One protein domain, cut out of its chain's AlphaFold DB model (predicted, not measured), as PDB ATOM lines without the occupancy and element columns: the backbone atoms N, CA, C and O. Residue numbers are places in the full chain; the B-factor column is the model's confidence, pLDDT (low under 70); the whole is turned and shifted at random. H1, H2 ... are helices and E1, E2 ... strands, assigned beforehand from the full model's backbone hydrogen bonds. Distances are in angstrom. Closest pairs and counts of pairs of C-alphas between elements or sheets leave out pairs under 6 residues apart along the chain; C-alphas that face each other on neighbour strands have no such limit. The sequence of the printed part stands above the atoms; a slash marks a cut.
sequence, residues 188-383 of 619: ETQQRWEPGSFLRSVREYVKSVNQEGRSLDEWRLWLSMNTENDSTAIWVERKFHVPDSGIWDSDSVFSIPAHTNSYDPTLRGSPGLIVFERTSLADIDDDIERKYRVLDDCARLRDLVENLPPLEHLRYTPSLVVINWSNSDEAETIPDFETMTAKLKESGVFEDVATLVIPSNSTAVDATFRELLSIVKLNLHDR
ATOM      1  N   GLU A 188     184.696 196.101 147.187       85.94
ATOM      2  CA  GLU A 188     183.726 195.233 146.507       85.94
ATOM      3  C   GLU A 188     182.596 194.799 147.444       85.94
ATOM      4  O   GLU A 188     181.417 194.869 147.093       85.94
ATOM      5  N   THR A 189     182.933 194.383 148.668       86.62
ATOM      6  CA  THR A 189     181.934 193.999 149.673       86.62
ATOM      7  C   THR A 189     181.078 195.201 150.057       86.62
ATOM      8  O   THR A 189     179.860 195.080 150.180       86.62
ATOM      9  N   GLN A 190     181.682 196.377 150.218       89.06
ATOM     10  CA  GLN A 190     180.967 197.597 150.561       89.06
ATOM     11  C   GLN A 190     179.984 198.008 149.460       89.06
ATOM     12  O   GLN A 190     178.860 198.382 149.785       89.06
ATOM     13  N   GLN A 191     180.363 197.885 148.185       89.25
ATOM     14  CA  GLN A 191     179.478 198.142 147.044       89.25
ATOM     15  C   GLN A 191     178.364 197.090 146.949       89.25
ATOM     16  O   GLN A 191     177.175 197.418 146.902       89.25
ATOM     17  N   ARG A 192     178.717 195.801 147.039       88.62
ATOM     18  CA  ARG A 192     177.751 194.693 146.999       88.62
ATOM     19  C   ARG A 192     176.721 194.767 148.124       88.62
ATOM     20  O   ARG A 192     175.594 194.323 147.929       88.62
ATOM     21  N   TRP A 193     177.082 195.327 149.274       91.31
ATOM     22  CA  TRP A 193     176.207 195.507 150.435       91.31
ATOM     23  C   TRP A 193     175.811 196.971 150.661       91.31
ATOM     24  O   TRP A 193     175.417 197.345 151.771       91.31
ATOM     25  N   GLU A 194     175.915 197.829 149.647       95.06
ATOM     26  CA  GLU A 194     175.548 199.233 149.805       95.06
ATOM     27  C   GLU A 194     174.028 199.357 150.040       95.06
ATOM     28  O   GLU A 194     173.243 198.958 149.170       95.06
ATOM     29  N   PRO A 195     173.583 199.884 151.198       96.81
ATOM     30  CA  PRO A 195     172.166 199.944 151.527       96.81
ATOM     31  C   PRO A 195     171.413 200.923 150.619       96.81
ATOM     32  O   PRO A 195     171.883 202.025 150.345       96.81
ATOM     33  N   GLY A 196     170.231 200.523 150.152       97.19
ATOM     34  CA  GLY A 196     169.357 201.360 149.325       97.19
ATOM     35  C   GLY A 196     169.844 201.610 147.893       97.19
ATOM     36  O   GLY A 196     169.283 202.464 147.208       97.19
ATOM     37  N   SER A 197     170.883 200.920 147.419       97.38
ATOM     38  CA  SER A 197     171.435 201.096 146.061       97.38
ATOM     39  C   SER A 197     170.432 200.738 144.953       97.38
ATOM     40  O   SER A 197     170.294 201.489 143.981       97.38
ATOM     41  N   PHE A 198     169.647 199.671 145.130       97.94
ATOM     42  CA  PHE A 198     168.581 199.306 144.188       97.94
ATOM     43  C   PHE A 198     167.437 200.316 144.235       97.94
ATOM     44  O   PHE A 198     167.002 200.812 143.197       97.94
ATOM     45  N   LEU A 199     167.000 200.694 145.439       97.81
ATOM     46  CA  LEU A 199     165.933 201.681 145.600       97.81
ATOM     47  C   LEU A 199     166.300 203.041 144.984       97.81
ATOM     48  O   LEU A 199     165.462 203.662 144.331       97.81
ATOM     49  N   ARG A 200     167.548 203.500 145.153       97.62
ATOM     50  CA  ARG A 200     168.048 204.716 144.490       97.62
ATOM     51  C   ARG A 200     167.957 204.600 142.974       97.62
ATOM     52  O   ARG A 200     167.427 205.509 142.350       97.62
ATOM     53  N   SER A 201     168.376 203.467 142.412       97.62
ATOM     54  CA  SER A 201     168.317 203.228 140.964       97.62
ATOM     55  C   SER A 201     166.878 203.249 140.433       97.62
ATOM     56  O   SER A 201     166.617 203.894 139.421       97.62
ATOM     57  N   VAL A 202     165.922 202.634 141.146       97.81
ATOM     58  CA  VAL A 202     164.489 202.702 140.794       97.81
ATOM     59  C   VAL A 202     163.989 204.146 140.836       97.81
ATOM     60  O   VAL A 202     163.365 204.609 139.887       97.81
ATOM     61  N   ARG A 203     164.284 204.890 141.909       97.06
ATOM     62  CA  ARG A 203     163.838 206.285 142.064       97.06
ATOM     63  C   ARG A 203     164.434 207.214 141.011       97.06
ATOM     64  O   ARG A 203     163.727 208.072 140.489       97.06
ATOM     65  N   GLU A 204     165.715 207.051 140.697       96.88
ATOM     66  CA  GLU A 204     166.395 207.792 139.633       96.88
ATOM     67  C   GLU A 204     165.776 207.485 138.269       96.88
ATOM     68  O   GLU A 204     165.469 208.416 137.524       96.88
ATOM     69  N   TYR A 205     165.511 206.208 137.977       96.81
ATOM     70  CA  TYR A 205     164.862 205.793 136.737       96.81
ATOM     71  C   TYR A 205     163.450 206.381 136.615       96.81
ATOM     72  O   TYR A 205     163.169 207.095 135.652       96.81
ATOM     73  N   VAL A 206     162.595 206.192 137.625       96.00
ATOM     74  CA  VAL A 206     161.227 206.737 137.655       96.00
ATOM     75  C   VAL A 206     161.233 208.258 137.484       96.00
ATOM     76  O   VAL A 206     160.454 208.793 136.698       96.00
ATOM     77  N   LYS A 207     162.156 208.964 138.149       95.06
ATOM     78  CA  LYS A 207     162.326 210.416 137.996       95.06
ATOM     79  C   LYS A 207     162.785 210.810 136.589       95.06
ATOM     80  O   LYS A 207     162.349 211.836 136.082       95.06
ATOM     81  N   SER A 208     163.670 210.027 135.971       95.31
ATOM     82  CA  SER A 208     164.198 210.318 134.633       95.31
ATOM     83  C   SER A 208     163.159 210.145 133.524       95.31
ATOM     84  O   SER A 208     163.198 210.888 132.543       95.31
ATOM     85  N   VAL A 209     162.227 209.201 133.695       94.44
ATOM     86  CA  VAL A 209     161.153 208.920 132.733       94.44
ATOM     87  C   VAL A 209     159.946 209.836 132.971       94.44
ATOM     88  O   VAL A 209     159.342 210.311 132.013       94.44
ATOM     89  N   ASN A 210     159.620 210.170 134.225       93.06
ATOM     90  CA  ASN A 210     158.510 211.065 134.570       93.06
ATOM     91  C   ASN A 210     158.889 212.562 134.472       93.06
ATOM     92  O   ASN A 210     158.804 213.314 135.444       93.06
ATOM     93  N   GLN A 211     159.325 213.013 133.291       85.38
ATOM     94  CA  GLN A 211     159.718 214.416 133.061       85.38
ATOM     95  C   GLN A 211     158.526 215.381 133.024       85.38
ATOM     96  O   GLN A 211     158.700 216.582 133.210       85.38
ATOM     97  N   GLU A 212     157.308 214.867 132.830       84.50
ATOM     98  CA  GLU A 212     156.082 215.669 132.716       84.50
ATOM     99  C   GLU A 212     155.618 216.282 134.049       84.50
ATOM    100  O   GLU A 212     154.601 216.972 134.086       84.50
ATOM    101  N   GLY A 213     156.336 216.039 135.152       80.06
ATOM    102  CA  GLY A 213     156.023 216.627 136.455       80.06
ATOM    103  C   GLY A 213     154.704 216.137 137.054       80.06
ATOM    104  O   GLY A 213     154.190 216.761 137.981       80.06
ATOM    105  N   ARG A 214     154.146 215.032 136.544       84.69
ATOM    106  CA  ARG A 214     152.957 214.406 137.129       84.69
ATOM    107  C   ARG A 214     153.322 213.816 138.484       84.69
ATOM    108  O   ARG A 214     154.382 213.204 138.629       84.69
ATOM    109  N   SER A 215     152.459 213.993 139.475       85.44
ATOM    110  CA  SER A 215     152.665 213.385 140.783       85.44
ATOM    111  C   SER A 215     152.496 211.864 140.691       85.44
ATOM    112  O   SER A 215     151.521 211.359 140.144       85.44
ATOM    113  N   LEU A 216     153.468 211.121 141.221       91.88
ATOM    114  CA  LEU A 216     153.420 209.660 141.371       91.88
ATOM    115  C   LEU A 216     153.171 209.299 142.839       91.88
ATOM    116  O   LEU A 216     153.854 208.452 143.412       91.88
ATOM    117  N   ASP A 217     152.232 209.998 143.474       90.62
ATOM    118  CA  ASP A 217     152.003 209.894 144.920       90.62
ATOM    119  C   ASP A 217     151.479 208.513 145.324       90.62
ATOM    120  O   ASP A 217     151.817 207.992 146.391       90.62
ATOM    121  N   GLU A 218     150.720 207.879 144.428       93.12
ATOM    122  CA  GLU A 218     150.169 206.541 144.627       93.12
ATOM    123  C   GLU A 218     151.033 205.425 144.036       93.12
ATOM    124  O   GLU A 218     150.753 204.256 144.292       93.12
ATOM    125  N   TRP A 219     152.088 205.739 143.278       95.88
ATOM    126  CA  TRP A 219     152.958 204.716 142.700       95.88
ATOM    127  C   TRP A 219     153.809 204.075 143.796       95.88
ATOM    128  O   TRP A 219     154.542 204.753 144.534       95.88
ATOM    129  N   ARG A 220     153.724 202.749 143.907       96.81
ATOM    130  CA  ARG A 220     154.468 201.955 144.887       96.81
ATOM    131  C   ARG A 220     155.356 200.919 144.204       96.81
ATOM    132  O   ARG A 220     155.000 200.335 143.182       96.81
ATOM    133  N   LEU A 221     156.499 200.670 144.825       97.88
ATOM    134  CA  LEU A 221     157.327 199.495 144.612       97.88
ATOM    135  C   LEU A 221     156.911 198.446 145.645       97.88
ATOM    136  O   LEU A 221     156.967 198.719 146.841       97.88
ATOM    137  N   TRP A 222     156.507 197.263 145.203       98.00
ATOM    138  CA  TRP A 222     156.248 196.131 146.088       98.00
ATOM    139  C   TRP A 222     157.429 195.176 146.072       98.00
ATOM    140  O   TRP A 222     158.012 194.912 145.023       98.00
ATOM    141  N   LEU A 223     157.774 194.656 147.240       97.94
ATOM    142  CA  LEU A 223     158.877 193.733 147.436       97.94
ATOM    143  C   LEU A 223     158.357 192.473 148.122       97.94
ATOM    144  O   LEU A 223     157.836 192.548 149.233       97.94
ATOM    145  N   SER A 224     158.505 191.328 147.460       97.56
ATOM    146  CA  SER A 224     158.208 190.015 148.027       97.56
ATOM    147  C   SER A 224     159.496 189.225 148.174       97.56
ATOM    148  O   SER A 224     160.194 188.973 147.191       97.56
ATOM    149  N   MET A 225     159.820 188.887 149.418       95.56
ATOM    150  CA  MET A 225     161.070 188.235 149.802       95.56
ATOM    151  C   MET A 225     160.790 186.809 150.255       95.56
ATOM    152  O   MET A 225     159.679 186.483 150.682       95.56
ATOM    153  N   ASN A 226     161.801 185.954 150.165       91.31
ATOM    154  CA  ASN A 226     161.699 184.608 150.698       91.31
ATOM    155  C   ASN A 226     161.690 184.647 152.236       91.31
ATOM    156  O   ASN A 226     162.540 185.278 152.855       91.31
ATOM    157  N   THR A 227     160.744 183.949 152.860       83.44
ATOM    158  CA  THR A 227     160.606 183.878 154.322       83.44
ATOM    159  C   THR A 227     161.499 182.815 154.963       83.44
ATOM    160  O   THR A 227     161.645 182.803 156.184       83.44
ATOM    161  N   GLU A 228     162.081 181.909 154.170       77.56
ATOM    162  CA  GLU A 228     162.828 180.760 154.691       77.56
ATOM    163  C   GLU A 228     164.350 180.942 154.697       77.56
ATOM    164  O   GLU A 228     165.030 180.343 155.534       77.56
ATOM    165  N   ASN A 229     164.888 181.762 153.787       64.12
ATOM    166  CA  ASN A 229     166.327 181.981 153.642       64.12
ATOM    167  C   ASN A 229     166.728 183.394 154.061       64.12
ATOM    168  O   ASN A 229     166.652 184.341 153.280       64.12
ATOM    169  N   ASP A 230     167.258 183.499 155.278       75.06
ATOM    170  CA  ASP A 230     167.640 184.779 155.867       75.06
ATOM    171  C   ASP A 230     168.719 185.513 155.047       75.06
ATOM    172  O   ASP A 230     168.662 186.726 154.921       75.06
ATOM    173  N   SER A 231     169.723 184.843 154.465       90.25
ATOM    174  CA  SER A 231     170.882 185.562 153.898       90.25
ATOM    175  C   SER A 231     170.578 186.334 152.608       90.25
ATOM    176  O   SER A 231     171.035 187.472 152.462       90.25
ATOM    177  N   THR A 232     169.825 185.739 151.680       92.06
ATOM    178  CA  THR A 232     169.434 186.388 150.421       92.06
ATOM    179  C   THR A 232     168.339 187.420 150.659       92.06
ATOM    180  O   THR A 232     168.461 188.540 150.161       92.06
ATOM    181  N   ALA A 233     167.366 187.112 151.524       92.06
ATOM    182  CA  ALA A 233     166.348 188.062 151.952       92.06
ATOM    183  C   ALA A 233     166.981 189.291 152.628       92.06
ATOM    184  O   ALA A 233     166.739 190.411 152.189       92.06
ATOM    185  N   ILE A 234     167.903 189.111 153.587       93.31
ATOM    186  CA  ILE A 234     168.641 190.215 154.238       93.31
ATOM    187  C   ILE A 234     169.410 191.057 153.210       93.31
ATOM    188  O   ILE A 234     169.515 192.281 153.342       93.31
ATOM    189  N   TRP A 235     169.983 190.425 152.180       94.94
ATOM    190  CA  TRP A 235     170.663 191.166 151.120       94.94
ATOM    191  C   TRP A 235     169.681 192.055 150.347       94.94
ATOM    192  O   TRP A 235     169.961 193.242 150.147       94.94
ATOM    193  N   VAL A 236     168.519 191.515 149.970       96.38
ATOM    194  CA  VAL A 236     167.456 192.247 149.269       96.38
ATOM    195  C   VAL A 236     166.900 193.373 150.148       96.38
ATOM    196  O   VAL A 236     166.846 194.522 149.701       96.38
ATOM    197  N   GLU A 237     166.591 193.096 151.417       96.00
ATOM    198  CA  GLU A 237     166.166 194.086 152.414       96.00
ATOM    199  C   GLU A 237     167.133 195.264 152.461       96.00
ATOM    200  O   GLU A 237     166.735 196.426 152.350       96.00
ATOM    201  N   ARG A 238     168.434 194.976 152.549       96.62
ATOM    202  CA  ARG A 238     169.457 196.013 152.596       96.62
ATOM    203  C   ARG A 238     169.519 196.803 151.293       96.62
ATOM    204  O   ARG A 238     169.577 198.032 151.346       96.62
ATOM    205  N   LYS A 239     169.460 196.148 150.128       97.31
ATOM    206  CA  LYS A 239     169.464 196.811 148.807       97.31
ATOM    207  C   LYS A 239     168.263 197.734 148.591       97.31
ATOM    208  O   LYS A 239     168.415 198.768 147.933       97.31
ATOM    209  N   PHE A 240     167.118 197.426 149.196       97.88
ATOM    210  CA  PHE A 240     165.911 198.262 149.175       97.88
ATOM    211  C   PHE A 240     165.705 199.118 150.434       97.88
ATOM    212  O   PHE A 240     164.730 199.866 150.511       97.88
ATOM    213  N   HIS A 241     166.647 199.085 151.380       97.56
ATOM    214  CA  HIS A 241     166.625 199.862 152.621       97.56
ATOM    215  C   HIS A 241     165.394 199.587 153.511       97.56
ATOM    216  O   HIS A 241     164.804 200.504 154.078       97.56
ATOM    217  N   VAL A 242     164.991 198.319 153.606       96.69
ATOM    218  CA  VAL A 242     163.925 197.829 154.495       96.69
ATOM    219  C   VAL A 242     164.455 197.780 155.940       96.69
ATOM    220  O   VAL A 242     165.605 197.382 156.137       96.69
ATOM    221  N   PRO A 243     163.667 198.173 156.961       95.75
ATOM    222  CA  PRO A 243     162.269 198.622 156.910       95.75
ATOM    223  C   PRO A 243     162.090 200.141 156.751       95.75
ATOM    224  O   PRO A 243     160.963 200.614 156.663       95.75
ATOM    225  N   ASP A 244     163.167 200.923 156.709       96.25
ATOM    226  CA  ASP A 244     163.085 202.391 156.754       96.25
ATOM    227  C   ASP A 244     162.472 203.013 155.486       96.25
ATOM    228  O   ASP A 244     162.070 204.177 155.483       96.25
ATOM    229  N   SER A 245     162.433 202.268 154.380       96.38
ATOM    230  CA  SER A 245     161.960 202.766 153.091       96.38
ATOM    231  C   SER A 245     160.449 202.685 152.873       96.38
ATOM    232  O   SER A 245     159.988 203.304 151.913       96.38
ATOM    233  N   GLY A 246     159.681 201.978 153.709       95.75
ATOM    234  CA  GLY A 246     158.277 201.675 153.419       95.75
ATOM    235  C   GLY A 246     157.491 201.056 154.577       95.75
ATOM    236  O   GLY A 246     157.849 201.211 155.742       95.75
ATOM    237  N   ILE A 247     156.403 200.362 154.243       95.56
ATOM    238  CA  ILE A 247     155.526 199.664 155.193       95.56
ATOM    239  C   ILE A 247     155.185 198.256 154.719       95.56
ATOM    240  O   ILE A 247     155.100 197.993 153.523       95.56
ATOM    241  N   TRP A 248     154.946 197.350 155.663       95.12
ATOM    242  CA  TRP A 248     154.406 196.027 155.360       95.12
ATOM    243  C   TRP A 248     152.933 196.148 154.973       95.12
ATOM    244  O   TRP A 248     152.119 196.624 155.762       95.12
ATOM    245  N   ASP A 249     152.618 195.746 153.744       94.38
ATOM    246  CA  ASP A 249     151.251 195.695 153.219       94.38
ATOM    247  C   ASP A 249     150.575 194.363 153.580       94.38
ATOM    248  O   ASP A 249     149.397 194.315 153.922       94.38
ATOM    249  N   SER A 250     151.360 193.286 153.572       93.38
ATOM    250  CA  SER A 250     150.988 191.964 154.075       93.38
ATOM    251  C   SER A 250     152.213 191.274 154.677       93.38
ATOM    252  O   SER A 250     153.323 191.797 154.591       93.38
ATOM    253  N   ASP A 251     152.040 190.073 155.231       90.94
ATOM    254  CA  ASP A 251     153.135 189.283 155.818       90.94
ATOM    255  C   ASP A 251     154.267 188.960 154.822       90.94
ATOM    256  O   ASP A 251     155.384 188.660 155.235       90.94
ATOM    257  N   SER A 252     153.991 189.013 153.514       92.19
ATOM    258  CA  SER A 252     154.944 188.659 152.452       92.19
ATOM    259  C   SER A 252     155.242 189.791 151.467       92.19
ATOM    260  O   SER A 252     156.022 189.589 150.531       92.19
ATOM    261  N   VAL A 253     154.634 190.972 151.652       96.75
ATOM    262  CA  VAL A 253     154.762 192.111 150.733       96.75
ATOM    263  C   VAL A 253     155.096 193.385 151.496       96.75
ATOM    264  O   VAL A 253     154.304 193.882 152.302       96.75
ATOM    265  N   PHE A 254     156.255 193.955 151.180       97.06
ATOM    266  CA  PHE A 254     156.692 195.259 151.658       97.06
ATOM    267  C   PHE A 254     156.470 196.323 150.575       97.06
ATOM    268  O   PHE A 254     156.929 196.178 149.445       97.06
ATOM    269  N   SER A 255     155.753 197.395 150.907       97.00
ATOM    270  CA  SER A 255     155.365 198.476 149.999       97.00
ATOM    271  C   SER A 255     156.214 199.723 150.240       97.00
ATOM    272  O   SER A 255     156.268 200.261 151.346       97.00
ATOM    273  N   ILE A 256     156.875 200.203 149.187       97.38
ATOM    274  CA  ILE A 256     157.796 201.341 149.204       97.38
ATOM    275  C   ILE A 256     157.241 202.456 148.303       97.38
ATOM    276  O   ILE A 256     157.039 202.234 147.108       97.38
ATOM    277  N   PRO A 257     157.028 203.683 148.809       96.62
ATOM    278  CA  PRO A 257     156.633 204.812 147.974       96.62
ATOM    279  C   PRO A 257     157.760 205.250 147.020       96.62
ATOM    280  O   PRO A 257     158.934 205.340 147.416       96.62
ATOM    281  N   ALA A 258     157.401 205.593 145.771       93.25
ATOM    282  CA  ALA A 258     158.332 206.207 144.813       93.25
ATOM    283  C   ALA A 258     158.986 207.466 145.395       93.25
ATOM    284  O   ALA A 258     160.210 207.620 145.350       93.25
ATOM    285  N   HIS A 259     158.175 208.339 145.995       91.00
ATOM    286  CA  HIS A 259     158.608 209.601 146.578       91.00
ATOM    287  C   HIS A 259     158.487 209.574 148.102       91.00
ATOM    288  O   HIS A 259     157.463 209.195 148.655       91.00
ATOM    289  N   THR A 260     159.531 210.018 148.800       88.38
ATOM    290  CA  THR A 260     159.553 210.059 150.272       88.38
ATOM    291  C   THR A 260     158.652 211.144 150.861       88.38
ATOM    292  O   THR A 260     158.275 211.055 152.022       88.38
ATOM    293  N   ASN A 261     158.330 212.183 150.085       83.12
ATOM    294  CA  ASN A 261     157.715 213.407 150.606       83.12
ATOM    295  C   ASN A 261     156.179 213.395 150.592       83.12
ATOM    296  O   ASN A 261     155.581 214.232 151.258       83.12
ATOM    297  N   SER A 262     155.547 212.480 149.851       74.06
ATOM    298  CA  SER A 262     154.085 212.398 149.696       74.06
ATOM    299  C   SER A 262     153.479 211.165 150.367       74.06
ATOM    300  O   SER A 262     152.418 210.678 149.980       74.06
ATOM    301  N   TYR A 263     154.157 210.635 151.385       78.81
ATOM    302  CA  TYR A 263     153.694 209.442 152.073       78.81
ATOM    303  C   TYR A 263     152.500 209.750 152.985       78.81
ATOM    304  O   TYR A 263     152.662 210.209 154.116       78.81
ATOM    305  N   ASP A 264     151.300 209.466 152.481       85.12
ATOM    306  CA  ASP A 264     150.113 209.275 153.304       85.12
ATOM    307  C   ASP A 264     150.030 207.792 153.723       85.12
ATOM    308  O   ASP A 264     149.797 206.935 152.863       85.12
ATOM    309  N   PRO A 265     150.216 207.458 155.016       83.00
ATOM    310  CA  PRO A 265     150.127 206.082 155.503       83.00
ATOM    311  C   PRO A 265     148.730 205.475 155.361       83.00
ATOM    312  O   PRO A 265     148.582 204.262 155.490       83.00
ATOM    313  N   THR A 266     147.700 206.293 155.133       85.00
ATOM    314  CA  THR A 266     146.332 205.804 154.932       85.00
ATOM    315  C   THR A 266     146.111 205.266 153.520       85.00
ATOM    316  O   THR A 266     145.219 204.445 153.308       85.00
ATOM    317  N   LEU A 267     146.948 205.673 152.558       85.31
ATOM    318  CA  LEU A 267     146.853 205.245 151.169       85.31
ATOM    319  C   LEU A 267     147.795 204.070 150.899       85.31
ATOM    320  O   LEU A 267     149.015 204.231 150.774       85.31
ATOM    321  N   ARG A 268     147.193 202.888 150.707       90.38
ATOM    322  CA  ARG A 268     147.875 201.659 150.260       90.38
ATOM    323  C   ARG A 268     148.722 201.901 149.000       90.38
ATOM    324  O   ARG A 268     149.859 201.439 148.907       90.38
ATOM    325  N   GLY A 269     148.193 202.712 148.080       91.94
ATOM    326  CA  GLY A 269     148.779 202.985 146.768       91.94
ATOM    327  C   GLY A 269     148.610 201.813 145.795       91.94
ATOM    328  O   GLY A 269     148.048 200.775 146.138       91.94
ATOM    329  N   SER A 270     149.098 201.998 144.571       95.06
ATOM    330  CA  SER A 270     149.063 201.006 143.495       95.06
ATOM    331  C   SER A 270     150.482 200.537 143.151       95.06
ATOM    332  O   SER A 270     151.358 201.381 142.924       95.06
ATOM    333  N   PRO A 271     150.740 199.219 143.084       97.06
ATOM    334  CA  PRO A 271     152.041 198.712 142.678       97.06
ATOM    335  C   PRO A 271     152.295 199.009 141.202       97.06
ATOM    336  O   PRO A 271     151.542 198.578 140.335       97.06
ATOM    337  N   GLY A 272     153.374 199.727 140.909       96.75
ATOM    338  CA  GLY A 272     153.854 199.906 139.539       96.75
ATOM    339  C   GLY A 272     155.063 199.034 139.202       96.75
ATOM    340  O   GLY A 272     155.281 198.694 138.042       96.75
ATOM    341  N   LEU A 273     155.827 198.623 140.214       98.19
ATOM    342  CA  LEU A 273     156.915 197.660 140.086       98.19
ATOM    343  C   LEU A 273     156.819 196.662 141.234       98.19
ATOM    344  O   LEU A 273     156.687 197.060 142.388       98.19
ATOM    345  N   ILE A 274     156.903 195.378 140.917       98.44
ATOM    346  CA  ILE A 274     156.938 194.290 141.886       98.44
ATOM    347  C   ILE A 274     158.280 193.594 141.741       98.44
ATOM    348  O   ILE A 274     158.612 193.098 140.669       98.44
ATOM    349  N   VAL A 275     159.054 193.560 142.816       98.31
ATOM    350  CA  VAL A 275     160.302 192.811 142.895       98.31
ATOM    351  C   VAL A 275     160.028 191.541 143.683       98.31
ATOM    352  O   VAL A 275     159.637 191.596 144.847       98.31
ATOM    353  N   PHE A 276     160.208 190.401 143.032       97.94
ATOM    354  CA  PHE A 276     159.935 189.086 143.591       97.94
ATOM    355  C   PHE A 276     161.235 188.297 143.690       97.94
ATOM    356  O   PHE A 276     161.832 187.928 142.680       97.94
ATOM    357  N   GLU A 277     161.689 188.041 144.908       96.88
ATOM    358  CA  GLU A 277     162.832 187.174 145.157       96.88
ATOM    359  C   GLU A 277     162.410 185.706 145.047       96.88
ATOM    360  O   GLU A 277     161.444 185.291 145.690       96.88
ATOM    361  N   ARG A 278     163.132 184.906 144.256       95.00
ATOM    362  CA  ARG A 278     162.971 183.447 144.232       95.00
ATOM    363  C   ARG A 278     163.836 182.767 145.279       95.00
ATOM    364  O   ARG A 278     164.908 183.249 145.638       95.00
ATOM    365  N   THR A 279     163.396 181.597 145.721       93.44
ATOM    366  CA  THR A 279     164.182 180.752 146.616       93.44
ATOM    367  C   THR A 279     165.419 180.232 145.882       93.44
ATOM    368  O   THR A 279     165.303 179.648 144.804       93.44
ATOM    369  N   SER A 280     166.613 180.444 146.451       92.19
ATOM    370  CA  SER A 280     167.857 179.898 145.892       92.19
ATOM    371  C   SER A 280     167.800 178.370 145.833       92.19
ATOM    372  O   SER A 280     167.447 177.723 146.818       92.19
ATOM    373  N   LEU A 281     168.175 177.806 144.683       91.00
ATOM    374  CA  LEU A 281     168.232 176.357 144.451       91.00
ATOM    375  C   LEU A 281     169.663 175.806 144.480       91.00
ATOM    376  O   LEU A 281     169.860 174.622 144.237       91.00
ATOM    377  N   ALA A 282     170.660 176.657 144.729       87.69
ATOM    378  CA  ALA A 282     172.055 176.318 144.471       87.69
ATOM    379  C   ALA A 282     172.645 175.245 145.403       87.69
ATOM    380  O   ALA A 282     173.616 174.598 145.028       87.69
ATOM    381  N   ASP A 283     172.060 175.065 146.590       87.75
ATOM    382  CA  ASP A 283     172.530 174.118 147.610       87.75
ATOM    383  C   ASP A 283     171.637 172.865 147.713       87.75
ATOM    384  O   ASP A 283     171.752 172.099 148.671       87.75
ATOM    385  N   ILE A 284     170.707 172.674 146.769       89.50
ATOM    386  CA  ILE A 284     169.716 171.592 146.799       89.50
ATOM    387  C   ILE A 284     170.004 170.619 145.656       89.50
ATOM    388  O   ILE A 284     169.694 170.907 144.504       89.50
ATOM    389  N   ASP A 285     170.547 169.449 145.992       91.81
ATOM    390  CA  ASP A 285     170.834 168.384 145.021       91.81
ATOM    391  C   ASP A 285     169.590 167.539 144.667       91.81
ATOM    392  O   ASP A 285     169.576 166.849 143.651       91.81
ATOM    393  N   ASP A 286     168.547 167.546 145.510       94.31
ATOM    394  CA  ASP A 286     167.328 166.754 145.297       94.31
ATOM    395  C   ASP A 286     166.341 167.468 144.362       94.31
ATOM    396  O   ASP A 286     165.689 168.439 144.747       94.31
ATOM    397  N   ASP A 287     166.165 166.937 143.151       91.75
ATOM    398  CA  ASP A 287     165.211 167.430 142.148       91.75
ATOM    399  C   ASP A 287     163.778 167.568 142.679       91.75
ATOM    400  O   ASP A 287     163.039 168.471 142.267       91.75
ATOM    401  N   ILE A 288     163.366 166.689 143.600       93.69
ATOM    402  CA  ILE A 288     162.032 166.744 144.198       93.69
ATOM    403  C   ILE A 288     161.926 167.961 145.117       93.69
ATOM    404  O   ILE A 288     160.977 168.737 144.988       93.69
ATOM    405  N   GLU A 289     162.899 168.168 146.009       93.31
ATOM    406  CA  GLU A 289     162.950 169.357 146.863       93.31
ATOM    407  C   GLU A 289     163.026 170.636 146.022       93.31
ATOM    408  O   GLU A 289     162.247 171.563 146.255       93.31
ATOM    409  N   ARG A 290     163.870 170.675 144.983       92.06
ATOM    410  CA  ARG A 290     163.959 171.814 144.052       92.06
ATOM    411  C   ARG A 290     162.607 172.143 143.431       92.06
ATOM    412  O   ARG A 290     162.208 173.308 143.387       92.06
ATOM    413  N   LYS A 291     161.872 171.121 142.984       93.44
ATOM    414  CA  LYS A 291     160.521 171.292 142.449       93.44
ATOM    415  C   LYS A 291     159.559 171.839 143.501       93.44
ATOM    416  O   LYS A 291     158.789 172.739 143.178       93.44
ATOM    417  N   TYR A 292     159.606 171.347 144.739       94.81
ATOM    418  CA  TYR A 292     158.782 171.885 145.826       94.81
ATOM    419  C   TYR A 292     159.079 173.363 146.096       94.81
ATOM    420  O   TYR A 292     158.141 174.149 146.139       94.81
ATOM    421  N   ARG A 293     160.355 173.772 146.139       93.69
ATOM    422  CA  ARG A 293     160.729 175.193 146.291       93.69
ATOM    423  C   ARG A 293     160.143 176.075 145.196       93.69
ATOM    424  O   ARG A 293     159.654 177.168 145.468       93.69
ATOM    425  N   VAL A 294     160.158 175.596 143.954       93.94
ATOM    426  CA  VAL A 294     159.553 176.331 142.837       93.94
ATOM    427  C   VAL A 294     158.032 176.375 142.941       93.94
ATOM    428  O   VAL A 294     157.437 177.406 142.635       93.94
ATOM    429  N   LEU A 295     157.387 175.300 143.399       95.44
ATOM    430  CA  LEU A 295     155.945 175.304 143.655       95.44
ATOM    431  C   LEU A 295     155.559 176.261 144.790       95.44
ATOM    432  O   LEU A 295     154.517 176.910 144.683       95.44
ATOM    433  N   ASP A 296     156.397 176.399 145.815       95.69
ATOM    434  CA  ASP A 296     156.203 177.361 146.901       95.69
ATOM    435  C   ASP A 296     156.358 178.804 146.403       95.69
ATOM    436  O   ASP A 296     155.515 179.652 146.693       95.69
ATOM    437  N   ASP A 297     157.363 179.085 145.566       95.94
ATOM    438  CA  ASP A 297     157.498 180.388 144.901       95.94
ATOM    439  C   ASP A 297     156.284 180.685 143.993       95.94
ATOM    440  O   ASP A 297     155.760 181.799 143.988       95.94
ATOM    441  N   CYS A 298     155.777 179.684 143.263       96.94
ATOM    442  CA  CYS A 298     154.542 179.780 142.476       96.94
ATOM    443  C   CYS A 298     153.296 180.015 143.348       96.94
ATOM    444  O   CYS A 298     152.348 180.671 142.914       96.94
ATOM    445  N   ALA A 299     153.240 179.451 144.556       96.56
ATOM    446  CA  ALA A 299     152.170 179.721 145.510       96.56
ATOM    447  C   ALA A 299     152.263 181.163 146.027       96.56
ATOM    448  O   ALA A 299     151.293 181.902 145.895       96.56
ATOM    449  N   ARG A 300     153.451 181.607 146.458       96.50
ATOM    450  CA  ARG A 300     153.693 182.982 146.923       96.50
ATOM    451  C   ARG A 300     153.378 184.025 145.850       96.50
ATOM    452  O   ARG A 300     152.813 185.069 146.160       96.50
ATOM    453  N   LEU A 301     153.698 183.749 144.582       97.81
ATOM    454  CA  LEU A 301     153.337 184.641 143.477       97.81
ATOM    455  C   LEU A 301     151.817 184.715 143.266       97.81
ATOM    456  O   LEU A 301     151.299 185.798 143.006       97.81
ATOM    457  N   ARG A 302     151.091 183.594 143.390       97.88
ATOM    458  CA  ARG A 302     149.619 183.599 143.321       97.88
ATOM    459  C   ARG A 302     149.014 184.387 144.471       97.88
ATOM    460  O   ARG A 302     148.190 185.254 144.210       97.88
ATOM    461  N   ASP A 303     149.487 184.163 145.692       97.12
ATOM    462  CA  ASP A 303     149.035 184.908 146.866       97.12
ATOM    463  C   ASP A 303     149.298 186.411 146.689       97.12
ATOM    464  O   ASP A 303     148.451 187.241 147.008       97.12
ATOM    465  N   LEU A 304     150.447 186.788 146.122       97.50
ATOM    466  CA  LEU A 304     150.752 188.181 145.798       97.50
ATOM    467  C   LEU A 304     149.765 188.764 144.779       97.50
ATOM    468  O   LEU A 304     149.288 189.881 144.973       97.50
ATOM    469  N   VAL A 305     149.453 188.023 143.711       97.62
ATOM    470  CA  VAL A 305     148.488 188.448 142.682       97.62
ATOM    471  C   VAL A 305     147.079 188.576 143.263       97.62
ATOM    472  O   VAL A 305     146.387 189.544 142.964       97.62
ATOM    473  N   GLU A 306     146.663 187.650 144.127       96.38
ATOM    474  CA  GLU A 306     145.371 187.700 144.825       96.38
ATOM    475  C   GLU A 306     145.277 188.883 145.800       96.38
ATOM    476  O   GLU A 306     144.194 189.421 146.021       96.38
ATOM    477  N   ASN A 307     146.415 189.322 146.346       95.94
ATOM    478  CA  ASN A 307     146.504 190.479 147.232       95.94
ATOM    479  C   ASN A 307     146.631 191.822 146.497       95.94
ATOM    480  O   ASN A 307     146.604 192.866 147.163       95.94
ATOM    481  N   LEU A 308     146.753 191.843 145.164       96.56
ATOM    482  CA  LEU A 308     146.728 193.095 144.406       96.56
ATOM    483  C   LEU A 308     145.432 193.868 144.703       96.56
ATOM    484  O   LEU A 308     144.386 193.262 144.958       96.56
ATOM    485  N   PRO A 309     145.458 195.215 144.689       94.19
ATOM    486  CA  PRO A 309     144.225 195.979 144.776       94.19
ATOM    487  C   PRO A 309     143.262 195.539 143.660       94.19
ATOM    488  O   PRO A 309     143.719 195.181 142.574       94.19
ATOM    489  N   PRO A 310     141.937 195.569 143.890       91.44
ATOM    490  CA  PRO A 310     140.969 195.320 142.828       91.44
ATOM    491  C   PRO A 310     141.264 196.192 141.603       91.44
ATOM    492  O   PRO A 310     141.747 197.313 141.756       91.44
ATOM    493  N   LEU A 311     140.926 195.717 140.399       87.88
ATOM    494  CA  LEU A 311     141.184 196.442 139.143       87.88
ATOM    495  C   LEU A 311     140.631 197.878 139.157       87.88
ATOM    496  O   LEU A 311     141.211 198.774 138.560       87.88
ATOM    497  N   GLU A 312     139.537 198.098 139.883       83.56
ATOM    498  CA  GLU A 312     138.906 199.406 140.084       83.56
ATOM    499  C   GLU A 312     139.773 200.389 140.886       83.56
ATOM    500  O   GLU A 312     139.613 201.595 140.751       83.56
ATOM    501  N   HIS A 313     140.689 199.895 141.717       88.00
ATOM    502  CA  HIS A 313     141.594 200.698 142.544       88.00
ATOM    503  C   HIS A 313     143.044 200.676 142.043       88.00
ATOM    504  O   HIS A 313     143.890 201.384 142.590       88.00
ATOM    505  N   LEU A 314     143.350 199.860 141.032       91.75
ATOM    506  CA  LEU A 314     144.658 199.825 140.390       91.75
ATOM    507  C   LEU A 314     144.799 201.026 139.450       91.75
ATOM    508  O   LEU A 314     144.078 201.142 138.464       91.75
ATOM    509  N   ARG A 315     145.771 201.897 139.730       92.56
ATOM    510  CA  ARG A 315     146.156 203.013 138.845       92.56
ATOM    511  C   ARG A 315     147.218 202.636 137.819       92.56
ATOM    512  O   ARG A 315     147.252 203.158 136.704       92.56
ATOM    513  N   TYR A 316     148.089 201.703 138.191       95.12
ATOM    514  CA  TYR A 316     149.210 201.258 137.372       95.12
ATOM    515  C   TYR A 316     149.106 199.760 137.129       95.12
ATOM    516  O   TYR A 316     148.751 199.001 138.028       95.12
ATOM    517  N   THR A 317     149.454 199.340 135.917       96.31
ATOM    518  CA  THR A 317     149.699 197.925 135.623       96.31
ATOM    519  C   THR A 317     151.105 197.585 136.118       96.31
ATOM    520  O   THR A 317     152.058 198.187 135.613       96.31
ATOM    521  N   PRO A 318     151.267 196.680 137.094       97.81
ATOM    522  CA  PRO A 318     152.578 196.381 137.648       97.81
ATOM    523  C   PRO A 318     153.474 195.675 136.629       97.81
ATOM    524  O   PRO A 318     153.016 194.835 135.852       97.81
ATOM    525  N   SER A 319     154.772 195.949 136.689       98.25
ATOM    526  CA  SER A 319     155.796 195.128 136.031       98.25
ATOM    527  C   SER A 319     156.483 194.248 137.068       98.25
ATOM    528  O   SER A 319     156.727 194.689 138.191       98.25
ATOM    529  N   LEU A 320     156.794 193.005 136.711       98.50
ATOM    530  CA  LEU A 320     157.406 192.029 137.608       98.50
ATOM    531  C   LEU A 320     158.903 191.892 137.310       98.50
ATOM    532  O   LEU A 320     159.294 191.519 136.207       98.50
ATOM    533  N   VAL A 321     159.742 192.140 138.312       98.44
ATOM    534  CA  VAL A 321     161.175 191.834 138.284       98.44
ATOM    535  C   VAL A 321     161.448 190.669 139.221       98.44
ATOM    536  O   VAL A 321     161.275 190.774 140.432       98.44
ATOM    537  N   VAL A 322     161.893 189.555 138.658       97.69
ATOM    538  CA  VAL A 322     162.186 188.323 139.384       97.69
ATOM    539  C   VAL A 322     163.677 188.270 139.686       97.69
ATOM    540  O   VAL A 322     164.483 188.235 138.761       97.69
ATOM    541  N   ILE A 323     164.064 188.237 140.958       96.69
ATOM    542  CA  ILE A 323     165.458 188.010 141.353       96.69
ATOM    543  C   ILE A 323     165.690 186.503 141.424       96.69
ATOM    544  O   ILE A 323     165.046 185.809 142.211       96.69
ATOM    545  N   ASN A 324     166.606 186.007 140.597       94.62
ATOM    546  CA  ASN A 324     166.997 184.607 140.546       94.62
ATOM    547  C   ASN A 324     168.455 184.443 140.992       94.62
ATOM    548  O   ASN A 324     169.360 185.068 140.435       94.62
ATOM    549  N   TRP A 325     168.676 183.580 141.978       92.44
ATOM    550  CA  TRP A 325     169.998 183.255 142.503       92.44
ATOM    551  C   TRP A 325     170.524 182.009 141.791       92.44
ATOM    552  O   TRP A 325     169.989 180.918 141.997       92.44
ATOM    553  N   SER A 326     171.556 182.147 140.957       86.62
ATOM    554  CA  SER A 326     172.183 181.002 140.288       86.62
ATOM    555  C   SER A 326     173.697 180.980 140.503       86.62
ATOM    556  O   SER A 326     174.376 182.007 140.458       86.62
ATOM    557  N   ASN A 327     174.231 179.781 140.755       78.00
ATOM    558  CA  ASN A 327     175.674 179.533 140.854       78.00
ATOM    559  C   ASN A 327     176.274 179.027 139.533       78.00
ATOM    560  O   ASN A 327     177.492 179.060 139.373       78.00
ATOM    561  N   SER A 328     175.432 178.580 138.600       71.69
ATOM    562  CA  SER A 328     175.803 178.025 137.300       71.69
ATOM    563  C   SER A 328     175.218 178.847 136.151       71.69
ATOM    564  O   SER A 328     174.115 179.390 136.258       71.69
ATOM    565  N   ASP A 329     175.951 178.886 135.035       63.91
ATOM    566  CA  ASP A 329     175.471 179.411 133.747       63.91
ATOM    567  C   ASP A 329     174.330 178.553 133.172       63.91
ATOM    568  O   ASP A 329     173.520 179.026 132.375       63.91
ATOM    569  N   GLU A 330     174.218 177.299 133.622       62.97
ATOM    570  CA  GLU A 330     173.017 176.493 133.450       62.97
ATOM    571  C   GLU A 330     171.968 176.999 134.434       62.97
ATOM    572  O   GLU A 330     171.860 176.541 135.574       62.97
ATOM    573  N   ALA A 331     171.220 178.009 133.997       60.34
ATOM    574  CA  ALA A 331     169.945 178.332 134.595       60.34
ATOM    575  C   ALA A 331     169.049 177.103 134.393       60.34
ATOM    576  O   ALA A 331     168.400 176.960 133.361       60.34
ATOM    577  N   GLU A 332     169.055 176.179 135.354       62.69
ATOM    578  CA  GLU A 332     168.064 175.109 135.443       62.69
ATOM    579  C   GLU A 332     166.724 175.763 135.787       62.69
ATOM    580  O   GLU A 332     166.253 175.798 136.929       62.69
ATOM    581  N   THR A 333     166.144 176.402 134.776       62.81
ATOM    582  CA  THR A 333     164.851 177.038 134.860       62.81
ATOM    583  C   THR A 333     163.829 175.923 134.880       62.81
ATOM    584  O   THR A 333     163.535 175.265 133.885       62.81
ATOM    585  N   ILE A 334     163.293 175.664 136.069       77.50
ATOM    586  CA  ILE A 334     162.098 174.841 136.179       77.50
ATOM    587  C   ILE A 334     160.983 175.614 135.452       77.50
ATOM    588  O   ILE A 334     160.627 176.716 135.891       77.50
ATOM    589  N   PRO A 335     160.435 175.067 134.350       90.25
ATOM    590  CA  PRO A 335     159.574 175.804 133.426       90.25
ATOM    591  C   PRO A 335     158.239 176.215 134.052       90.25
ATOM    592  O   PRO A 335     157.556 177.086 133.518       90.25
ATOM    593  N   ASP A 336     157.856 175.620 135.187       94.06
ATOM    594  CA  ASP A 336     156.583 175.879 135.863       94.06
ATOM    595  C   ASP A 336     156.426 177.358 136.263       94.06
ATOM    596  O   ASP A 336     155.376 177.955 136.010       94.06
ATOM    597  N   PHE A 337     157.475 177.976 136.826       95.00
ATOM    598  CA  PHE A 337     157.427 179.381 137.250       95.00
ATOM    599  C   PHE A 337     157.388 180.336 136.054       95.00
ATOM    600  O   PHE A 337     156.586 181.265 136.026       95.00
ATOM    601  N   GLU A 338     158.205 180.079 135.032       95.25
ATOM    602  CA  GLU A 338     158.234 180.882 133.802       95.25
ATOM    603  C   GLU A 338     156.919 180.776 133.028       95.25
ATOM    604  O   GLU A 338     156.392 181.772 132.538       95.25
ATOM    605  N   THR A 339     156.330 179.581 132.984       96.75
ATOM    606  CA  THR A 339     155.013 179.362 132.380       96.75
ATOM    607  C   THR A 339     153.931 180.131 133.138       96.75
ATOM    608  O   THR A 339     153.022 180.685 132.521       96.75
ATOM    609  N   MET A 340     154.003 180.185 134.474       97.56
ATOM    610  CA  MET A 340     153.063 180.963 135.285       97.56
ATOM    611  C   MET A 340     153.208 182.468 135.033       97.56
ATOM    612  O   MET A 340     152.202 183.135 134.792       97.56
ATOM    613  N   THR A 341     154.427 183.010 135.053       97.38
ATOM    614  CA  THR A 341     154.647 184.446 134.823       97.38
ATOM    615  C   THR A 341     154.306 184.859 133.392       97.38
ATOM    616  O   THR A 341     153.703 185.915 133.200       97.38
ATOM    617  N   ALA A 342     154.587 184.007 132.399       97.62
ATOM    618  CA  ALA A 342     154.163 184.213 131.015       97.62
ATOM    619  C   ALA A 342     152.633 184.277 130.896       97.62
ATOM    620  O   ALA A 342     152.110 185.225 130.317       97.62
ATOM    621  N   LYS A 343     151.904 183.345 131.528       98.19
ATOM    622  CA  LYS A 343     150.431 183.378 131.569       98.19
ATOM    623  C   LYS A 343     149.891 184.640 132.242       98.19
ATOM    624  O   LYS A 343     148.922 185.219 131.758       98.19
ATOM    625  N   LEU A 344     150.508 185.083 133.340       98.12
ATOM    626  CA  LEU A 344     150.100 186.309 134.035       98.12
ATOM    627  C   LEU A 344     150.324 187.552 133.162       98.12
ATOM    628  O   LEU A 344     149.446 188.415 133.096       98.12
ATOM    629  N   LYS A 345     151.431 187.601 132.416       97.69
ATOM    630  CA  LYS A 345     151.691 188.641 131.413       97.69
ATOM    631  C   LYS A 345     150.679 188.602 130.263       97.69
ATOM    632  O   LYS A 345     150.105 189.629 129.923       97.69
ATOM    633  N   GLU A 346     150.399 187.427 129.701       97.94
ATOM    634  CA  GLU A 346     149.401 187.249 128.631       97.94
ATOM    635  C   GLU A 346     147.986 187.646 129.074       97.94
ATOM    636  O   GLU A 346     147.229 188.217 128.291       97.94
ATOM    637  N   SER A 347     147.636 187.391 130.338       97.00
ATOM    638  CA  SER A 347     146.353 187.803 130.921       97.00
ATOM    639  C   SER A 347     146.254 189.302 131.236       97.00
ATOM    640  O   SER A 347     145.182 189.772 131.610       97.00
ATOM    641  N   GLY A 348     147.351 190.055 131.096       95.75
ATOM    642  CA  GLY A 348     147.405 191.489 131.387       95.75
ATOM    643  C   GLY A 348     147.493 191.840 132.875       95.75
ATOM    644  O   GLY A 348     147.325 193.004 133.223       95.75
ATOM    645  N   VAL A 349     147.762 190.865 133.757       96.69
ATOM    646  CA  VAL A 349     148.017 191.125 135.188       96.69
ATOM    647  C   VAL A 349     149.328 191.891 135.363       96.69
ATOM    648  O   VAL A 349     149.395 192.822 136.163       96.69
ATOM    649  N   PHE A 350     150.351 191.519 134.590       97.81
ATOM    650  CA  PHE A 350     151.622 192.235 134.523       97.81
ATOM    651  C   PHE A 350     151.820 192.859 133.144       97.81
ATOM    652  O   PHE A 350     151.598 192.198 132.131       97.81
ATOM    653  N   GLU A 351     152.296 194.104 133.104       97.06
ATOM    654  CA  GLU A 351     152.673 194.781 131.852       97.06
ATOM    655  C   GLU A 351     153.913 194.113 131.243       97.06
ATOM    656  O   GLU A 351     154.000 193.858 130.039       97.06
ATOM    657  N   ASP A 352     154.887 193.804 132.099       98.12
ATOM    658  CA  ASP A 352     156.136 193.179 131.702       98.12
ATOM    659  C   ASP A 352     156.682 192.263 132.797       98.12
ATOM    660  O   ASP A 352     156.357 192.413 133.975       98.12
ATOM    661  N   VAL A 353     157.519 191.309 132.394       98.00
ATOM    662  CA  VAL A 353     158.199 190.374 133.293       98.00
ATOM    663  C   VAL A 353     159.659 190.306 132.875       98.00
ATOM    664  O   VAL A 353     159.953 190.011 131.717       98.00
ATOM    665  N   ALA A 354     160.562 190.549 133.817       97.44
ATOM    666  CA  ALA A 354     161.997 190.484 133.594       97.44
ATOM    667  C   ALA A 354     162.690 189.727 134.729       97.44
ATOM    668  O   ALA A 354     162.257 189.785 135.879       97.44
ATOM    669  N   THR A 355     163.783 189.037 134.416       96.56
ATOM    670  CA  THR A 355     164.530 188.236 135.392       96.56
ATOM    671  C   THR A 355     165.910 188.842 135.606       96.56
ATOM    672  O   THR A 355     166.697 188.948 134.668       96.56
ATOM    673  N   LEU A 356     166.214 189.223 136.847       96.44
ATOM    674  CA  LEU A 356     167.554 189.578 137.293       96.44
ATOM    675  C   LEU A 356     168.254 188.314 137.787       96.44
ATOM    676  O   LEU A 356     167.931 187.801 138.857       96.44
ATOM    677  N   VAL A 357     169.233 187.830 137.032       94.69
ATOM    678  CA  VAL A 357     170.091 186.728 137.478       94.69
ATOM    679  C   VAL A 357     171.254 187.309 138.276       94.69
ATOM    680  O   VAL A 357     171.982 188.162 137.768       94.69
ATOM    681  N   ILE A 358     171.427 186.868 139.524       93.38
ATOM    682  CA  ILE A 358     172.537 187.288 140.385       93.38
ATOM    683  C   ILE A 358     173.497 186.108 140.577       93.38
ATOM    684  O   ILE A 358     173.209 185.213 141.376       93.38
ATOM    685  N   PRO A 359     174.658 186.120 139.896       90.19
ATOM    686  CA  PRO A 359     175.723 185.164 140.149       90.19
ATOM    687  C   PRO A 359     176.300 185.347 141.552       90.19
ATOM    688  O   PRO A 359     176.516 186.479 142.000       90.19
ATOM    689  N   SER A 360     176.676 184.254 142.215       84.81
ATOM    690  CA  SER A 360     177.322 184.315 143.539       84.81
ATOM    691  C   SER A 360     178.612 185.147 143.576       84.81
ATOM    692  O   SER A 360     178.937 185.731 144.617       84.81
ATOM    693  N   ASN A 361     179.321 185.256 142.450       85.88
ATOM    694  CA  ASN A 361     180.584 185.981 142.297       85.88
ATOM    695  C   ASN A 361     180.451 187.367 141.636       85.88
ATOM    696  O   ASN A 361     181.471 188.017 141.416       85.88
ATOM    697  N   SER A 362     179.241 187.837 141.314       87.25
ATOM    698  CA  SER A 362     179.086 189.111 140.602       87.25
ATOM    699  C   SER A 362     179.348 190.316 141.508       87.25
ATOM    700  O   SER A 362     178.769 190.446 142.591       87.25
ATOM    701  N   THR A 363     180.213 191.221 141.046       87.06
ATOM    702  CA  THR A 363     180.508 192.514 141.686       87.06
ATOM    703  C   THR A 363     179.679 193.657 141.092       87.06
ATOM    704  O   THR A 363     179.388 194.630 141.781       87.06
ATOM    705  N   ALA A 364     179.218 193.526 139.844       91.94
ATOM    706  CA  ALA A 364     178.530 194.579 139.089       91.94
ATOM    707  C   ALA A 364     176.991 194.506 139.173       91.94
ATOM    708  O   ALA A 364     176.286 194.904 138.245       91.94
ATOM    709  N   VAL A 365     176.453 194.008 140.289       94.12
ATOM    710  CA  VAL A 365     175.016 193.725 140.438       94.12
ATOM    711  C   VAL A 365     174.154 194.989 140.278       94.12
ATOM    712  O   VAL A 365     173.135 194.961 139.588       94.12
ATOM    713  N   ASP A 366     174.584 196.132 140.819       96.19
ATOM    714  CA  ASP A 366     173.849 197.400 140.686       96.19
ATOM    715  C   ASP A 366     173.804 197.915 139.237       96.19
ATOM    716  O   ASP A 366     172.805 198.499 138.814       96.19
ATOM    717  N   ALA A 367     174.862 197.676 138.453       96.12
ATOM    718  CA  ALA A 367     174.894 198.040 137.039       96.12
ATOM    719  C   ALA A 367     173.927 197.168 136.228       96.12
ATOM    720  O   ALA A 367     173.125 197.708 135.470       96.12
ATOM    721  N   THR A 368     173.937 195.851 136.465       96.38
ATOM    722  CA  THR A 368     173.005 194.918 135.808       96.38
ATOM    723  C   THR A 368     171.551 195.209 136.163       96.38
ATOM    724  O   THR A 368     170.684 195.168 135.297       96.38
ATOM    725  N   PHE A 369     171.267 195.590 137.413       97.62
ATOM    726  CA  PHE A 369     169.919 195.980 137.816       97.62
ATOM    727  C   PHE A 369     169.473 197.280 137.135       97.62
ATOM    728  O   PHE A 369     168.338 197.377 136.675       97.62
ATOM    729  N   ARG A 370     170.365 198.271 137.006       97.94
ATOM    730  CA  ARG A 370     170.066 199.517 136.282       97.94
ATOM    731  C   ARG A 370     169.819 199.279 134.792       97.94
ATOM    732  O   ARG A 370     168.900 199.868 134.231       97.94
ATOM    733  N   GLU A 371     170.622 198.426 134.165       97.81
ATOM    734  CA  GLU A 371     170.418 198.007 132.778       97.81
ATOM    735  C   GLU A 371     169.068 197.301 132.622       97.81
ATOM    736  O   GLU A 371     168.281 197.676 131.754       97.81
ATOM    737  N   LEU A 372     168.738 196.377 133.526       98.00
ATOM    738  CA  LEU A 372     167.445 195.701 133.538       98.00
ATOM    739  C   LEU A 372     166.287 196.702 133.624       98.00
ATOM    740  O   LEU A 372     165.368 196.628 132.814       98.00
ATOM    741  N   LEU A 373     166.350 197.680 134.536       97.88
ATOM    742  CA  LEU A 373     165.330 198.731 134.659       97.88
ATOM    743  C   LEU A 373     165.155 199.550 133.373       97.88
ATOM    744  O   LEU A 373     164.058 200.025 133.113       97.88
ATOM    745  N   SER A 374     166.205 199.702 132.559       97.44
ATOM    746  CA  SER A 374     166.096 200.385 131.263       97.44
ATOM    747  C   SER A 374     165.355 199.567 130.201       97.44
ATOM    748  O   SER A 374     164.790 200.145 129.274       97.44
ATOM    749  N   ILE A 375     165.336 198.240 130.354       97.75
ATOM    750  CA  ILE A 375     164.672 197.297 129.450       97.75
ATOM    751  C   ILE A 375     163.219 197.067 129.881       97.75
ATOM    752  O   ILE A 375     162.336 196.987 129.025       97.75
ATOM    753  N   VAL A 376     162.964 196.967 131.194       97.88
ATOM    754  CA  VAL A 376     161.620 196.717 131.729       97.88
ATOM    755  C   VAL A 376     160.694 197.879 131.399       97.88
ATOM    756  O   VAL A 376     160.956 199.034 131.741       97.88
ATOM    757  N   LYS A 377     159.547 197.570 130.796       96.62
ATOM    758  CA  LYS A 377     158.503 198.570 130.559       96.62
ATOM    759  C   LYS A 377     157.780 198.870 131.865       96.62
ATOM    760  O   LYS A 377     156.923 198.095 132.276       96.62
ATOM    761  N   LEU A 378     158.117 199.977 132.526       96.50
ATOM    762  CA  LEU A 378     157.378 200.443 133.703       96.50
ATOM    763  C   LEU A 378     156.182 201.297 133.283       96.50
ATOM    764  O   LEU A 378     156.334 202.294 132.573       96.50
ATOM    765  N   ASN A 379     154.991 200.943 133.766       94.44
ATOM    766  CA  ASN A 379     153.818 201.784 133.591       94.44
ATOM    767  C   ASN A 379     153.852 202.939 134.605       94.44
ATOM    768  O   ASN A 379     153.489 202.787 135.770       94.44
ATOM    769  N   LEU A 380     154.342 204.097 134.160       94.12
ATOM    770  CA  LEU A 380     154.354 205.335 134.954       94.12
ATOM    771  C   LEU A 380     153.160 206.239 134.647       94.12
ATOM    772  O   LEU A 380     152.926 207.230 135.336       94.12
ATOM    773  N   HIS A 381     152.413 205.917 133.596       89.94
ATOM    774  CA  HIS A 381     151.221 206.658 133.240       89.94
ATOM    775  C   HIS A 381     150.041 206.038 133.978       89.94
ATOM    776  O   HIS A 381     149.832 204.829 133.917       89.94
ATOM    777  N   ASP A 382     149.248 206.869 134.646       84.06
ATOM    778  CA  ASP A 382     147.954 206.460 135.189       84.06
ATOM    779  C   ASP A 382     146.994 206.208 134.013       84.06
ATOM    780  O   ASP A 382     146.200 207.062 133.635       84.06
ATOM    781  N   ARG A 383     147.190 205.085 133.307       82.69
ATOM    782  CA  ARG A 383     146.390 204.676 132.140       82.69
ATOM    783  C   ARG A 383     145.051 204.090 132.565       82.69
ATOM    784  O   ARG A 383     144.132 204.029 131.747       82.69
TER     785      ARG A 383
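Overview. This is residues 188 to 383 of the 619 residues of an uncharacterized protein of Wolfiporia cocos (strain MD-104) (UniProt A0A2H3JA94). A strongly twisted sheet of six strands forms the core between helices on both faces, with H3 and H6 over one face and H5 over the other. H4, the longest helix, runs side by side with H5, H2 with H6, and short H1 is farthest from the mean of the C-alphas. The printed part has 196 residues with six named helices and six named strands, in the order H1 H2 E1 H3 E2 E3 E4 H4 E5 H5 E6 H6. The sheet, E2 E3 E1 E4 E5 E6, is mixed, and the class is mixed, helices and strands. The whole is compact, with a radius of gyration of the C-alphas of 16.3 A and spans of 50 by 39 by 29 A.

Along the chain. H1, residues 188 to 192, begins at C-alpha 188 (183.726, 195.233, 146.507). H2 is residues 197 to 209, 18.6 A long, E1 219 to 224, and H3 230 to 240. E2, 247 to 250, and E3, 253 to 257, form a hairpin. E4, 270 to 277, bends by 62 degrees at residue 273. H4, 287 to 306, measures 28.5 A, and E5, 319 to 326, 22.0 A. H5 is 335 to 346, E6 353 to 359, and H6 365 to 375, ending at C-alpha 375 (164.672, 197.297, 129.450).

Arrangement. E1 and E4 are parallel, with N 222 and O 273 at 2.8 A. E4 and E5 are parallel, N 321 and O 274 at 2.8 A, and E5 and E6 too, N 356 and O 322 at 2.8 A. E3 is antiparallel to E1, N 221 and O 256 at 2.8 A, and to edge strand E2, N 255 and O 247 at 2.8 A. E4, H4, E5 and E5, H5, E6 are strand-helix-strand units, parallel neighbour strands joined through a helix; E1, H3, E2 is a split one, with E3 between its strands; the three crossovers are right-handed. H6 is over E6 at a height over the sheet of 9.3 A, its closest C-alphas Phe 369 and Leu 356, 6.8 A. H3 is on the same face, H5 on the opposite face. H4 only grazes the sheet with residues 297 to 304. Its residues 294 to 298 touch H5, C-alphas Cys 298 and Phe 337 closest at 6.0 A. H2 touches H6, Ser 201 and Arg 370 closest at 6.2 A between C-alphas, at a shallow tilt of 25 degrees, the same way. In the six helices every O i to N i+4 pair is within hydrogen-bond range.

Size, cuts and confidence. The C-alphas farthest apart, Gly 213 and Asp 286, are 51.9 A apart. The printed part has no cut. The links E3 to E4 and H4 to E5 are long. Residue 229 and residues 329 to 333 have pLDDT under 70.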